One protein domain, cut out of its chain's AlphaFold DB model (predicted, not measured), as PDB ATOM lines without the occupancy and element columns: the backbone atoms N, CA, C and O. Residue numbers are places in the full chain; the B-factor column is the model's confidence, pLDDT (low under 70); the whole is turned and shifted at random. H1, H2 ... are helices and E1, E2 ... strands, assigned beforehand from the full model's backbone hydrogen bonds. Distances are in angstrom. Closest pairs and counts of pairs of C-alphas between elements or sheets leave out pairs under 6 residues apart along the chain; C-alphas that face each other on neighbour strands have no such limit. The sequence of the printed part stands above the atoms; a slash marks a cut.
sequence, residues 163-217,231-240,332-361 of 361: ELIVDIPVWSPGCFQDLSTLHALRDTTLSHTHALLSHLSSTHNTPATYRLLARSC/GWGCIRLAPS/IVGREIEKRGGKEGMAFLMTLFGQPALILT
ATOM      1  N   GLU A 163     -10.417 -17.412  -6.811       90.94
ATOM      2  CA  GLU A 163     -11.733 -17.695  -6.250       90.94
ATOM      3  C   GLU A 163     -12.169 -16.500  -5.401       90.94
ATOM      4  O   GLU A 163     -11.465 -16.091  -4.479       90.94
ATOM      5  N   LEU A 164     -13.319 -15.919  -5.733       91.88
ATOM      6  CA  LEU A 164     -13.926 -14.810  -5.009       91.88
ATOM      7  C   LEU A 164     -15.067 -15.319  -4.122       91.88
ATOM      8  O   LEU A 164     -15.809 -16.233  -4.479       91.88
ATOM      9  N   ILE A 165     -15.245 -14.695  -2.971       92.62
ATOM     10  CA  ILE A 165     -16.428 -14.822  -2.132       92.62
ATOM     11  C   ILE A 165     -17.255 -13.560  -2.326       92.62
ATOM     12  O   ILE A 165     -16.753 -12.452  -2.143       92.62
ATOM     13  N   VAL A 166     -18.518 -13.743  -2.695       93.81
ATOM     14  CA  VAL A 166     -19.485 -12.662  -2.860       93.81
ATOM     15  C   VAL A 166     -20.537 -12.816  -1.774       93.81
ATOM     16  O   VAL A 166     -21.409 -13.686  -1.840       93.81
ATOM     17  N   ASP A 167     -20.407 -11.984  -0.755       90.88
ATOM     18  CA  ASP A 167     -21.323 -11.885   0.362       90.88
ATOM     19  C   ASP A 167     -22.497 -10.983  -0.046       90.88
ATOM     20  O   ASP A 167     -22.331  -9.784  -0.267       90.88
ATOM     21  N   ILE A 168     -23.686 -11.566  -0.170       88.12
ATOM     22  CA  ILE A 168     -24.917 -10.849  -0.508       88.12
ATOM     23  C   ILE A 168     -25.783 -10.790   0.752       88.12
ATOM     24  O   ILE A 168     -25.960 -11.826   1.412       88.12
ATOM     25  N   PRO A 169     -26.343  -9.619   1.094       81.25
ATOM     26  CA  PRO A 169     -27.277  -9.531   2.201       81.25
ATOM     27  C   PRO A 169     -28.507 -10.397   1.920       81.25
ATOM     28  O   PRO A 169     -28.977 -10.500   0.784       81.25
ATOM     29  N   VAL A 170     -29.040 -11.035   2.959       78.44
ATOM     30  CA  VAL A 170     -30.378 -11.633   2.914       78.44
ATOM     31  C   VAL A 170     -31.354 -10.804   3.717       78.44
ATOM     32  O   VAL A 170     -30.969 -10.054   4.611       78.44
ATOM     33  N   TRP A 171     -32.632 -10.950   3.379       70.94
ATOM     34  CA  TRP A 171     -33.692 -10.270   4.094       70.94
ATOM     35  C   TRP A 171     -33.654 -10.647   5.577       70.94
ATOM     36  O   TRP A 171     -33.783 -11.822   5.928       70.94
ATOM     37  N   SER A 172     -33.505  -9.638   6.424       62.72
ATOM     38  CA  SER A 172     -33.697  -9.727   7.864       62.72
ATOM     39  C   SER A 172     -34.588  -8.567   8.321       62.72
ATOM     40  O   SER A 172     -34.506  -7.465   7.758       62.72
ATOM     41  N   PRO A 173     -35.467  -8.791   9.318       59.22
ATOM     42  CA  PRO A 173     -36.239  -7.714   9.925       59.22
ATOM     43  C   PRO A 173     -35.310  -6.586  10.398       59.22
ATOM     44  O   PRO A 173     -34.341  -6.845  11.104       59.22
ATOM     45  N   GLY A 174     -35.595  -5.349   9.987       60.12
ATOM     46  CA  GLY A 174     -34.833  -4.159  10.390       60.12
ATOM     47  C   GLY A 174     -33.695  -3.735   9.451       60.12
ATOM     48  O   GLY A 174     -33.276  -2.586   9.532       60.12
ATOM     49  N   CYS A 175     -33.230  -4.586   8.529       61.97
ATOM     50  CA  CYS A 175     -32.108  -4.236   7.638       61.97
ATOM     51  C   CYS A 175     -32.534  -3.688   6.273       61.97
ATOM     52  O   CYS A 175     -31.800  -2.914   5.669       61.97
ATOM     53  N   PHE A 176     -33.722  -4.059   5.794       67.50
ATOM     54  CA  PHE A 176     -34.301  -3.504   4.572       67.50
ATOM     55  C   PHE A 176     -35.749  -3.118   4.842       67.50
ATOM     56  O   PHE A 176     -36.542  -3.950   5.292       67.50
ATOM     57  N   GLN A 177     -36.087  -1.857   4.571       70.06
ATOM     58  CA  GLN A 177     -37.460  -1.361   4.690       70.06
ATOM     59  C   GLN A 177     -38.357  -1.960   3.595       70.06
ATOM     60  O   GLN A 177     -39.544  -2.195   3.816       70.06
ATOM     61  N   ASP A 178     -37.775  -2.271   2.437       77.50
ATOM     62  CA  ASP A 178     -38.443  -2.797   1.258       77.50
ATOM     63  C   ASP A 178     -37.628  -3.920   0.586       77.50
ATOM     64  O   ASP A 178     -36.397  -3.918   0.532       77.50
ATOM     65  N   LEU A 179     -38.330  -4.912   0.032       80.56
ATOM     66  CA  LEU A 179     -37.691  -6.013  -0.701       80.56
ATOM     67  C   LEU A 179     -37.014  -5.536  -1.997       80.56
ATOM     68  O   LEU A 179     -36.086  -6.188  -2.471       80.56
ATOM     69  N   SER A 180     -37.463  -4.417  -2.572       83.19
ATOM     70  CA  SER A 180     -36.880  -3.835  -3.784       83.19
ATOM     71  C   SER A 180     -35.435  -3.398  -3.578       83.19
ATOM     72  O   SER A 180     -34.600  -3.797  -4.383       83.19
ATOM     73  N   THR A 181     -35.115  -2.678  -2.500       80.88
ATOM     74  CA  THR A 181     -33.733  -2.275  -2.182       80.88
ATOM     75  C   THR A 181     -32.820  -3.484  -1.984       80.88
ATOM     76  O   THR A 181     -31.723  -3.535  -2.539       80.88
ATOM     77  N   LEU A 182     -33.291  -4.528  -1.293       84.00
ATOM     78  CA  LEU A 182     -32.535  -5.779  -1.160       84.00
ATOM     79  C   LEU A 182     -32.241  -6.418  -2.527       84.00
ATOM     80  O   LEU A 182     -31.120  -6.856  -2.795       84.00
ATOM     81  N   HIS A 183     -33.253  -6.495  -3.395       85.88
ATOM     82  CA  HIS A 183     -33.090  -7.030  -4.744       85.88
ATOM     83  C   HIS A 183     -32.150  -6.168  -5.592       85.88
ATOM     84  O   HIS A 183     -31.286  -6.722  -6.272       85.88
ATOM     85  N   ALA A 184     -32.263  -4.843  -5.507       87.12
ATOM     86  CA  ALA A 184     -31.403  -3.902  -6.211       87.12
ATOM     87  C   ALA A 184     -29.940  -4.039  -5.773       87.12
ATOM     88  O   ALA A 184     -29.058  -4.155  -6.625       87.12
ATOM     89  N   LEU A 185     -29.675  -4.118  -4.467       87.19
ATOM     90  CA  LEU A 185     -28.329  -4.306  -3.929       87.19
ATOM     91  C   LEU A 185     -27.738  -5.660  -4.338       87.19
ATOM     92  O   LEU A 185     -26.576  -5.741  -4.745       87.19
ATOM     93  N   ARG A 186     -28.542  -6.729  -4.306       89.12
ATOM     94  CA  ARG A 186     -28.145  -8.052  -4.806       89.12
ATOM     95  C   ARG A 186     -27.777  -8.011  -6.287       89.12
ATOM     96  O   ARG A 186     -26.706  -8.493  -6.660       89.12
ATOM     97  N   ASP A 187     -28.648  -7.464  -7.126       89.88
ATOM     98  CA  ASP A 187     -28.431  -7.405  -8.571       89.88
ATOM     99  C   ASP A 187     -27.242  -6.502  -8.921       89.88
ATOM    100  O   ASP A 187     -26.456  -6.831  -9.812       89.88
ATOM    101  N   THR A 188     -27.047  -5.415  -8.173       88.75
ATOM    102  CA  THR A 188     -25.888  -4.523  -8.303       88.75
ATOM    103  C   THR A 188     -24.603  -5.245  -7.914       88.75
ATOM    104  O   THR A 188     -23.663  -5.278  -8.705       88.75
ATOM    105  N   THR A 189     -24.579  -5.929  -6.768       90.25
ATOM    106  CA  THR A 189     -23.428  -6.730  -6.315       90.25
ATOM    107  C   THR A 189     -23.049  -7.800  -7.339       90.25
ATOM    108  O   THR A 189     -21.875  -7.956  -7.687       90.25
ATOM    109  N   LEU A 190     -24.037  -8.507  -7.898       91.00
ATOM    110  CA  LEU A 190     -23.812  -9.501  -8.950       91.00
ATOM    111  C   LEU A 190     -23.324  -8.856 -10.250       91.00
ATOM    112  O   LEU A 190     -22.381  -9.352 -10.865       91.00
ATOM    113  N   SER A 191     -23.913  -7.730 -10.659       90.44
ATOM    114  CA  SER A 191     -23.458  -6.974 -11.829       90.44
ATOM    115  C   SER A 191     -21.999  -6.530 -11.671       90.44
ATOM    116  O   SER A 191     -21.223  -6.685 -12.614       90.44
ATOM    117  N   HIS A 192     -21.610  -6.010 -10.503       89.75
ATOM    118  CA  HIS A 192     -20.225  -5.631 -10.207       89.75
ATOM    119  C   HIS A 192     -19.294  -6.837 -10.214       89.75
ATOM    120  O   HIS A 192     -18.221  -6.774 -10.809       89.75
ATOM    121  N   THR A 193     -19.729  -7.960  -9.639       92.88
ATOM    122  CA  THR A 193     -18.978  -9.220  -9.679       92.88
ATOM    123  C   THR A 193     -18.710  -9.637 -11.124       92.88
ATOM    124  O   THR A 193     -17.573  -9.909 -11.491       92.88
ATOM    125  N   HIS A 194     -19.728  -9.645 -11.985       92.62
ATOM    126  CA  HIS A 194     -19.560 -10.037 -13.384       92.62
ATOM    127  C   HIS A 194     -18.661  -9.075 -14.170       92.62
ATOM    128  O   HIS A 194     -17.843  -9.530 -14.972       92.62
ATOM    129  N   ALA A 195     -18.760  -7.767 -13.915       91.38
ATOM    130  CA  ALA A 195     -17.857  -6.779 -14.500       91.38
ATOM    131  C   ALA A 195     -16.403  -7.001 -14.042       91.38
ATOM    132  O   ALA A 195     -15.492  -7.012 -14.869       91.38
ATOM    133  N   LEU A 196     -16.195  -7.269 -12.749       92.56
ATOM    134  CA  LEU A 196     -14.894  -7.585 -12.167       92.56
ATOM    135  C   LEU A 196     -14.282  -8.853 -12.779       92.56
ATOM    136  O   LEU A 196     -13.126  -8.828 -13.190       92.56
ATOM    137  N   LEU A 197     -15.045  -9.945 -12.892       92.69
ATOM    138  CA  LEU A 197     -14.576 -11.190 -13.516       92.69
ATOM    139  C   LEU A 197     -14.180 -10.973 -14.977       92.69
ATOM    140  O   LEU A 197     -13.136 -11.455 -15.417       92.69
ATOM    141  N   SER A 198     -15.002 -10.226 -15.720       92.06
ATOM    142  CA  SER A 198     -14.691  -9.873 -17.102       92.06
ATOM    143  C   SER A 198     -13.389  -9.084 -17.179       92.06
ATOM    144  O   SER A 198     -12.575  -9.368 -18.050       92.06
ATOM    145  N   HIS A 199     -13.175  -8.130 -16.270       92.69
ATOM    146  CA  HIS A 199     -11.974  -7.300 -16.243       92.69
ATOM    147  C   HIS A 199     -10.716  -8.089 -15.867       92.69
ATOM    148  O   HIS A 199      -9.694  -7.972 -16.539       92.69
ATOM    149  N   LEU A 200     -10.803  -8.955 -14.854       91.94
ATOM    150  CA  LEU A 200      -9.725  -9.876 -14.485       91.94
ATOM    151  C   LEU A 200      -9.326 -10.766 -15.667       91.94
ATOM    152  O   LEU A 200      -8.139 -10.887 -15.975       91.94
ATOM    153  N   SER A 201     -10.311 -11.313 -16.381       91.69
ATOM    154  CA  SER A 201     -10.058 -12.149 -17.553       91.69
ATOM    155  C   SER A 201      -9.508 -11.359 -18.743       91.69
ATOM    156  O   SER A 201      -8.612 -11.855 -19.416       91.69
ATOM    157  N   SER A 202     -10.029 -10.166 -19.041       92.06
ATOM    158  CA  SER A 202      -9.651  -9.416 -20.248       92.06
ATOM    159  C   SER A 202      -8.343  -8.648 -20.099       92.06
ATOM    160  O   SER A 202      -7.599  -8.509 -21.063       92.06
ATOM    161  N   THR A 203      -8.091  -8.093 -18.914       92.75
ATOM    162  CA  THR A 203      -6.983  -7.159 -18.676       92.75
ATOM    163  C   THR A 203      -5.798  -7.847 -18.019       92.75
ATOM    164  O   THR A 203      -4.661  -7.573 -18.390       92.75
ATOM    165  N   HIS A 204      -6.052  -8.762 -17.084       89.69
ATOM    166  CA  HIS A 204      -4.994  -9.453 -16.348       89.69
ATOM    167  C   HIS A 204      -4.775 -10.897 -16.809       89.69
ATOM    168  O   HIS A 204      -3.833 -11.537 -16.354       89.69
ATOM    169  N   ASN A 205      -5.621 -11.409 -17.716       88.56
ATOM    170  CA  ASN A 205      -5.654 -12.820 -18.106       88.56
ATOM    171  C   ASN A 205      -5.752 -13.762 -16.889       88.56
ATOM    172  O   ASN A 205      -5.260 -14.888 -16.915       88.56
ATOM    173  N   THR A 206      -6.380 -13.282 -15.812       88.56
ATOM    174  CA  THR A 206      -6.553 -14.017 -14.560       88.56
ATOM    175  C   THR A 206      -7.921 -14.689 -14.596       88.56
ATOM    176  O   THR A 206      -8.937 -13.999 -14.448       88.56
ATOM    177  N   PRO A 207      -8.001 -16.015 -14.803       88.62
ATOM    178  CA  PRO A 207      -9.274 -16.710 -14.739       88.62
ATOM    179  C   PRO A 207      -9.816 -16.621 -13.310       88.62
ATOM    180  O   PRO A 207      -9.092 -16.863 -12.349       88.62
ATOM    181  N   ALA A 208     -11.088 -16.265 -13.161       90.25
ATOM    182  CA  ALA A 208     -11.698 -16.064 -11.854       90.25
ATOM    183  C   ALA A 208     -13.087 -16.707 -11.778       90.25
ATOM    184  O   ALA A 208     -13.824 -16.760 -12.763       90.25
ATOM    185  N   THR A 209     -13.448 -17.191 -10.595       91.31
ATOM    186  CA  THR A 209     -14.771 -17.742 -10.269       91.31
ATOM    187  C   THR A 209     -15.240 -17.172  -8.937       91.31
ATOM    188  O   THR A 209     -14.442 -16.579  -8.214       91.31
ATOM    189  N   TYR A 210     -16.524 -17.313  -8.605       93.56
ATOM    190  CA  TYR A 210     -17.031 -16.852  -7.315       93.56
ATOM    191  C   TYR A 210     -18.000 -17.832  -6.660       93.56
ATOM    192  O   TYR A 210     -18.750 -18.537  -7.338       93.56
ATOM    193  N   ARG A 211     -18.008 -17.826  -5.326       92.25
ATOM    194  CA  ARG A 211     -19.018 -18.465  -4.481       92.25
ATOM    195  C   ARG A 211     -19.905 -17.405  -3.850       92.25
ATOM    196  O   ARG A 211     -19.418 -16.393  -3.355       92.25
ATOM    197  N   LEU A 212     -21.207 -17.666  -3.849       91.94
ATOM    198  CA  LEU A 212     -22.182 -16.823  -3.170       91.94
ATOM    199  C   LEU A 212     -22.302 -17.234  -1.711       91.94
ATOM    200  O   LEU A 212     -22.552 -18.405  -1.419       91.94
ATOM    201  N   LEU A 213     -22.185 -16.263  -0.815       88.81
ATOM    202  CA  LEU A 213     -22.514 -16.416   0.590       88.81
ATOM    203  C   LEU A 213     -23.681 -15.497   0.928       88.81
ATOM    204  O   LEU A 213     -23.680 -14.308   0.626       88.81
ATOM    205  N   ALA A 214     -24.698 -16.080   1.546       82.81
ATOM    206  CA  ALA A 214     -25.805 -15.340   2.116       82.81
ATOM    207  C   ALA A 214     -25.402 -14.882   3.519       82.81
ATOM    208  O   ALA A 214     -25.157 -15.725   4.386       82.81
ATOM    209  N   ARG A 215     -25.353 -13.568   3.755       73.19
ATOM    210  CA  ARG A 215     -25.175 -13.027   5.105       73.19
ATOM    211  C   ARG A 215     -26.505 -12.537   5.643       73.19
ATOM    212  O   ARG A 215     -27.131 -11.664   5.048       73.19
ATOM    213  N   SER A 216     -26.922 -13.096   6.776       60.84
ATOM    214  CA  SER A 216     -27.975 -12.473   7.573       60.84
ATOM    215  C   SER A 216     -27.382 -11.211   8.172       60.84
ATOM    216  O   SER A 216     -26.418 -11.311   8.924       60.84
ATOM    217  N   CYS A 217     -27.943 -10.052   7.839       60.97
ATOM    218  CA  CYS A 217     -27.655  -8.824   8.563       60.97
ATOM    219  C   CYS A 217     -28.276  -9.005   9.955       60.97
ATOM    220  O   CYS A 217     -29.492  -8.890  10.122       60.97
ATOM    221  N   GLY A 231     -27.764  -1.889   4.581       77.56
ATOM    222  CA  GLY A 231     -27.533  -3.147   3.881       77.56
ATOM    223  C   GLY A 231     -26.277  -3.024   3.019       77.56
ATOM    224  O   GLY A 231     -26.122  -2.034   2.316       77.56
ATOM    225  N   TRP A 232     -25.374  -4.006   3.071       87.38
ATOM    226  CA  TRP A 232     -24.157  -3.981   2.255       87.38
ATOM    227  C   TRP A 232     -23.817  -5.352   1.667       87.38
ATOM    228  O   TRP A 232     -23.894  -6.387   2.339       87.38
ATOM    229  N   GLY A 233     -23.415  -5.345   0.399       89.69
ATOM    230  CA  GLY A 233     -22.781  -6.459  -0.295       89.69
ATOM    231  C   GLY A 233     -21.259  -6.381  -0.192       89.69
ATOM    232  O   GLY A 233     -20.685  -5.317   0.038       89.69
ATOM    233  N   CYS A 234     -20.582  -7.514  -0.353       92.50
ATOM    234  CA  CYS A 234     -19.125  -7.561  -0.340       92.50
ATOM    235  C   CYS A 234     -18.568  -8.573  -1.331       92.50
ATOM    236  O   CYS A 234     -19.114  -9.657  -1.507       92.50
ATOM    237  N   ILE A 235     -17.453  -8.215  -1.959       92.69
ATOM    238  CA  ILE A 235     -16.666  -9.092  -2.818       92.69
ATOM    239  C   ILE A 235     -15.255  -9.155  -2.240       92.69
ATOM    240  O   ILE A 235     -14.581  -8.136  -2.126       92.69
ATOM    241  N   ARG A 236     -14.787 -10.350  -1.891       91.88
ATOM    242  CA  ARG A 236     -13.451 -10.580  -1.320       91.88
ATOM    243  C   ARG A 236     -12.808 -11.821  -1.914       91.88
ATOM    244  O   ARG A 236     -13.483 -12.634  -2.539       91.88
ATOM    245  N   LEU A 237     -11.504 -11.987  -1.733       89.00
ATOM    246  CA  LEU A 237     -10.835 -13.225  -2.131       89.00
ATOM    247  C   LEU A 237     -11.191 -14.366  -1.177       89.00
ATOM    248  O   LEU A 237     -11.254 -14.181   0.038       89.00
ATOM    249  N   ALA A 238     -11.406 -15.558  -1.726       84.75
ATOM    250  CA  ALA A 238     -11.542 -16.754  -0.918       84.75
ATOM    251  C   ALA A 238     -10.205 -17.063  -0.219       84.75
ATOM    252  O   ALA A 238      -9.147 -16.977  -0.850       84.75
ATOM    253  N   PRO A 239     -10.223 -17.446   1.071       72.69
ATOM    254  CA  PRO A 239      -9.018 -17.906   1.741       72.69
ATOM    255  C   PRO A 239      -8.511 -19.173   1.041       72.69
ATOM    256  O   PRO A 239      -9.219 -20.177   0.959       72.69
ATOM    257  N   SER A 240      -7.283 -19.125   0.522       63.59
ATOM    258  CA  SER A 240      -6.658 -20.284  -0.112       63.59
ATOM    259  C   SER A 240      -6.075 -21.206   0.954       63.59
ATOM    260  O   SER A 240      -5.259 -20.788   1.771       63.59
ATOM    261  N   ILE A 332     -17.998  -2.685  11.709       87.88
ATOM    262  CA  ILE A 332     -16.827  -2.106  11.029       87.88
ATOM    263  C   ILE A 332     -17.252  -1.433   9.719       87.88
ATOM    264  O   ILE A 332     -16.878  -0.290   9.440       87.88
ATOM    265  N   VAL A 333     -18.048  -2.140   8.911       88.81
ATOM    266  CA  VAL A 333     -18.530  -1.629   7.626       88.81
ATOM    267  C   VAL A 333     -19.501  -0.473   7.834       88.81
ATOM    268  O   VAL A 333     -19.345   0.552   7.178       88.81
ATOM    269  N   GLY A 334     -20.445  -0.586   8.773       86.50
ATOM    270  CA  GLY A 334     -21.391   0.484   9.097       86.50
ATOM    271  C   GLY A 334     -20.690   1.798   9.444       86.50
ATOM    272  O   GLY A 334     -20.977   2.827   8.831       86.50
ATOM    273  N   ARG A 335     -19.683   1.753  10.326       86.69
ATOM    274  CA  ARG A 335     -18.881   2.932  10.696       86.69
ATOM    275  C   ARG A 335     -18.170   3.553   9.492       86.69
ATOM    276  O   ARG A 335     -18.121   4.775   9.354       86.69
ATOM    277  N   GLU A 336     -17.601   2.730   8.614       89.75
ATOM    278  CA  GLU A 336     -16.893   3.221   7.427       89.75
ATOM    279  C   GLU A 336     -17.857   3.825   6.390       89.75
ATOM    280  O   GLU A 336     -17.530   4.830   5.753       89.75
ATOM    281  N   ILE A 337     -19.061   3.266   6.252       89.31
ATOM    282  CA  ILE A 337     -20.130   3.809   5.403       89.31
ATOM    283  C   ILE A 337     -20.552   5.194   5.902       89.31
ATOM    284  O   ILE A 337     -20.580   6.144   5.116       89.31
ATOM    285  N   GLU A 338     -20.818   5.329   7.203       86.38
ATOM    286  CA  GLU A 338     -21.186   6.603   7.831       86.38
ATOM    287  C   GLU A 338     -20.087   7.655   7.642       86.38
ATOM    288  O   GLU A 338     -20.354   8.770   7.187       86.38
ATOM    289  N   LYS A 339     -18.825   7.275   7.875       89.06
ATOM    290  CA  LYS A 339     -17.655   8.140   7.671       89.06
ATOM    291  C   LYS A 339     -17.536   8.657   6.232       89.06
ATOM    292  O   LYS A 339     -17.041   9.761   6.015       89.06
ATOM    293  N   ARG A 340     -17.981   7.874   5.245       87.00
ATOM    294  CA  ARG A 340     -17.968   8.233   3.814       87.00
ATOM    295  C   ARG A 340     -19.239   8.941   3.342       87.00
ATOM    296  O   ARG A 340     -19.318   9.325   2.174       87.00
ATOM    297  N   GLY A 341     -20.215   9.149   4.222       82.62
ATOM    298  CA  GLY A 341     -21.470   9.830   3.902       82.62
ATOM    299  C   GLY A 341     -22.567   8.927   3.331       82.62
ATOM    300  O   GLY A 341     -23.499   9.447   2.722       82.62
ATOM    301  N   GLY A 342     -22.465   7.606   3.509       74.44
ATOM    302  CA  GLY A 342     -23.604   6.679   3.522       74.44
ATOM    303  C   GLY A 342     -24.526   6.638   2.304       74.44
ATOM    304  O   GLY A 342     -25.725   6.429   2.468       74.44
ATOM    305  N   LYS A 343     -24.010   6.861   1.091       81.06
ATOM    306  CA  LYS A 343     -24.850   6.886  -0.117       81.06
ATOM    307  C   LYS A 343     -25.132   5.477  -0.641       81.06
ATOM    308  O   LYS A 343     -24.213   4.676  -0.791       81.06
ATOM    309  N   GLU A 344     -26.390   5.215  -0.976       78.56
ATOM    310  CA  GLU A 344     -26.798   4.026  -1.733       78.56
ATOM    311  C   GLU A 344     -26.086   3.992  -3.096       78.56
ATOM    312  O   GLU A 344     -25.890   5.028  -3.743       78.56
ATOM    313  N   GLY A 345     -25.670   2.804  -3.525       80.00
ATOM    314  CA  GLY A 345     -24.951   2.571  -4.773       80.00
ATOM    315  C   GLY A 345     -23.463   2.922  -4.723       80.00
ATOM    316  O   GLY A 345     -22.804   2.922  -5.764       80.00
ATOM    317  N   MET A 346     -22.909   3.239  -3.549       86.75
ATOM    318  CA  MET A 346     -21.477   3.478  -3.403       86.75
ATOM    319  C   MET A 346     -20.722   2.144  -3.408       86.75
ATOM    320  O   MET A 346     -21.094   1.198  -2.720       86.75
ATOM    321  N   ALA A 347     -19.619   2.090  -4.157       89.75
ATOM    322  CA  ALA A 347     -18.674   0.983  -4.117       89.75
ATOM    323  C   ALA A 347     -17.308   1.490  -3.655       89.75
ATOM    324  O   ALA A 347     -16.805   2.480  -4.191       89.75
ATOM    325  N   PHE A 348     -16.702   0.823  -2.676       92.88
ATOM    326  CA  PHE A 348     -15.391   1.225  -2.174       92.88
ATOM    327  C   PHE A 348     -14.556   0.058  -1.662       92.88
ATOM    328  O   PHE A 348     -15.070  -0.967  -1.218       92.88
ATOM    329  N   LEU A 349     -13.239   0.230  -1.725       93.56
ATOM    330  CA  LEU A 349     -12.282  -0.740  -1.203       93.56
ATOM    331  C   LEU A 349     -12.033  -0.507   0.295       93.56
ATOM    332  O   LEU A 349     -11.763   0.622   0.716       93.56
ATOM    333  N   MET A 350     -12.055  -1.582   1.082       93.44
ATOM    334  CA  MET A 350     -11.595  -1.591   2.471       93.44
ATOM    335  C   MET A 350     -10.925  -2.923   2.830       93.44
ATOM    336  O   MET A 350     -10.931  -3.867   2.043       93.44
ATOM    337  N   THR A 351     -10.359  -3.007   4.031       90.06
ATOM    338  CA  THR A 351      -9.811  -4.254   4.572       90.06
ATOM    339  C   THR A 351     -10.756  -4.793   5.639       90.06
ATOM    340  O   THR A 351     -10.997  -4.117   6.633       90.06
ATOM    341  N   LEU A 352     -11.267  -6.010   5.449       87.25
ATOM    342  CA  LEU A 352     -12.083  -6.732   6.427       87.25
ATOM    343  C   LEU A 352     -11.334  -7.973   6.899       87.25
ATOM    344  O   LEU A 352     -10.934  -8.798   6.081       87.25
ATOM    345  N   PHE A 353     -11.130  -8.101   8.214       84.25
ATOM    346  CA  PHE A 353     -10.414  -9.230   8.831       84.25
ATOM    347  C   PHE A 353      -9.056  -9.524   8.164       84.25
ATOM    348  O   PHE A 353      -8.714 -10.668   7.863       84.25
ATOM    349  N   GLY A 354      -8.300  -8.465   7.850       84.25
ATOM    350  CA  GLY A 354      -6.999  -8.562   7.180       84.25
ATOM    351  C   GLY A 354      -7.051  -8.895   5.683       84.25
ATOM    352  O   GLY A 354      -5.999  -9.053   5.067       84.25
ATOM    353  N   GLN A 355      -8.239  -8.986   5.076       86.06
ATOM    354  CA  GLN A 355      -8.415  -9.262   3.648       86.06
ATOM    355  C   GLN A 355      -8.962  -8.040   2.903       86.06
ATOM    356  O   GLN A 355      -9.877  -7.382   3.401       86.06
ATOM    357  N   PRO A 356      -8.459  -7.738   1.693       90.12
ATOM    358  CA  PRO A 356      -9.067  -6.715   0.858       90.12
ATOM    359  C   PRO A 356     -10.481  -7.152   0.454       90.12
ATOM    360  O   PRO A 356     -10.697  -8.283   0.006       90.12
ATOM    361  N   ALA A 357     -11.431  -6.236   0.597       92.81
ATOM    362  CA  ALA A 357     -12.833  -6.429   0.278       92.81
ATOM    363  C   ALA A 357     -13.383  -5.192  -0.439       92.81
ATOM    364  O   ALA A 357     -13.146  -4.053  -0.032       92.81
ATOM    365  N   LEU A 358     -14.132  -5.424  -1.511       93.50
ATOM    366  CA  LEU A 358     -14.918  -4.403  -2.185       93.50
ATOM    367  C   LEU A 358     -16.323  -4.397  -1.580       93.50
ATOM    368  O   LEU A 358     -17.036  -5.395  -1.678       93.50
ATOM    369  N   ILE A 359     -16.705  -3.286  -0.963       93.12
ATOM    370  CA  ILE A 359     -18.008  -3.089  -0.325       93.12
ATOM    371  C   ILE A 359     -18.935  -2.364  -1.282       93.12
ATOM    372  O   ILE A 359     -18.497  -1.448  -1.976       93.12
ATOM    373  N   LEU A 360     -20.202  -2.774  -1.302       91.56
ATOM    374  CA  LEU A 360     -21.275  -2.133  -2.054       91.56
ATOM    375  C   LEU A 360     -22.435  -1.821  -1.112       91.56
ATOM    376  O   LEU A 360     -22.841  -2.708  -0.358       91.56
ATOM    377  N   THR A 361     -22.953  -0.597  -1.162       86.69
ATOM    378  CA  THR A 361     -24.054  -0.116  -0.309       86.69
ATOM    379  C   THR A 361     -25.321   0.196  -1.070       86.69
ATOM    380  O   THR A 361     -25.241   0.415  -2.300       86.69
TER     381      THR A 361
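Overview. This is residues 163 to 217, 231 to 240 and 332 to 361 of the 361 residues of an uncharacterized protein of Kwoniella dejecticola CBS 10117 (UniProt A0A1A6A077). A strongly twisted sheet of five strands has one long helix, H1, running along its strands over one face, while a short helix, H2, sits over the edge strand E4. H1 makes much of the length of the elongated outline, and the hairpin E4 and E5 forms the end of the sheet away from E2. The printed part has 95 residues, with two named helices and five named strands in the order E1, H1, E2, E3, H2, E4, E5. The sheet is mixed, in the order E2, E1, E3, E5, E4, and the class is mixed, helices and strands. The whole is compact, with a radius of gyration of the C-alphas of 13.4 A and spans of 41 by 25 by 23 A.

Along the chain. E1, residues 163 to 170, begins at C-alpha 163 (-11.733, -17.695, -6.250) and is 21.6 A long. H1, residues 179 to 203, begins at C-alpha 179 (-37.691, -6.013, -0.701) and is 35.6 A long. E2, residues 208 to 216, measures 25.6 A. E3 is residues 233 to 237, and H2 is residues 332 to 339, 10.8 A. E4 is residues 347 to 352, and E5, residues 355 to 360, ends at C-alpha 360 (-21.275, -2.133, -2.054).

Arrangement. In the sheet, E2 and E1 are parallel at 26 degrees, with N 166 and O 211 2.9 A apart, within hydrogen-bond range. E1 and E3 are antiparallel at 161 degrees, with N 165 and O 236 at 2.7 A. E3 and E5 are antiparallel at 154 degrees, with N 233 and O 360 at 2.8 A. E5 and E4, a hairpin, are antiparallel at 148 degrees, with N 352 and O 355 at 2.8 A. H1 is on the sheet at a height of 7.9 A, over E1 and E3, and makes two layers with it, a helix on one face of a sheet. It runs along the strands, at 18 degrees to E3 on the local plane. The closest C-alphas of H1 and E1 are those of Arg 186 and Ile 168, 6.1 A apart. E1, H1 and E2 form a strand-helix-strand unit, two parallel neighbour strands with a helix between, with a right-handed crossover. H2 is on the sheet over E4, at a height of 9.9 A, slantwise to the strands at 37 degrees on the local plane. H1 and H2 are apart. In both helices every O i to N i+4 pair is within hydrogen-bond range.

Size, cuts and confidence. The C-alphas farthest apart, of Pro 173 and Asn 205, are 41.8 A apart. Residues 218 to 230 are not printed, with 7.4 A between C-alphas 217 and 231; residues 241 to 331 are not printed, with 23.6 A between C-alphas 240 and 332. Of the links printed whole, none is long. The mean pLDDT of the printed part is 85.5, and residues 172 to 176, 216 to 217 and 240 are under 70.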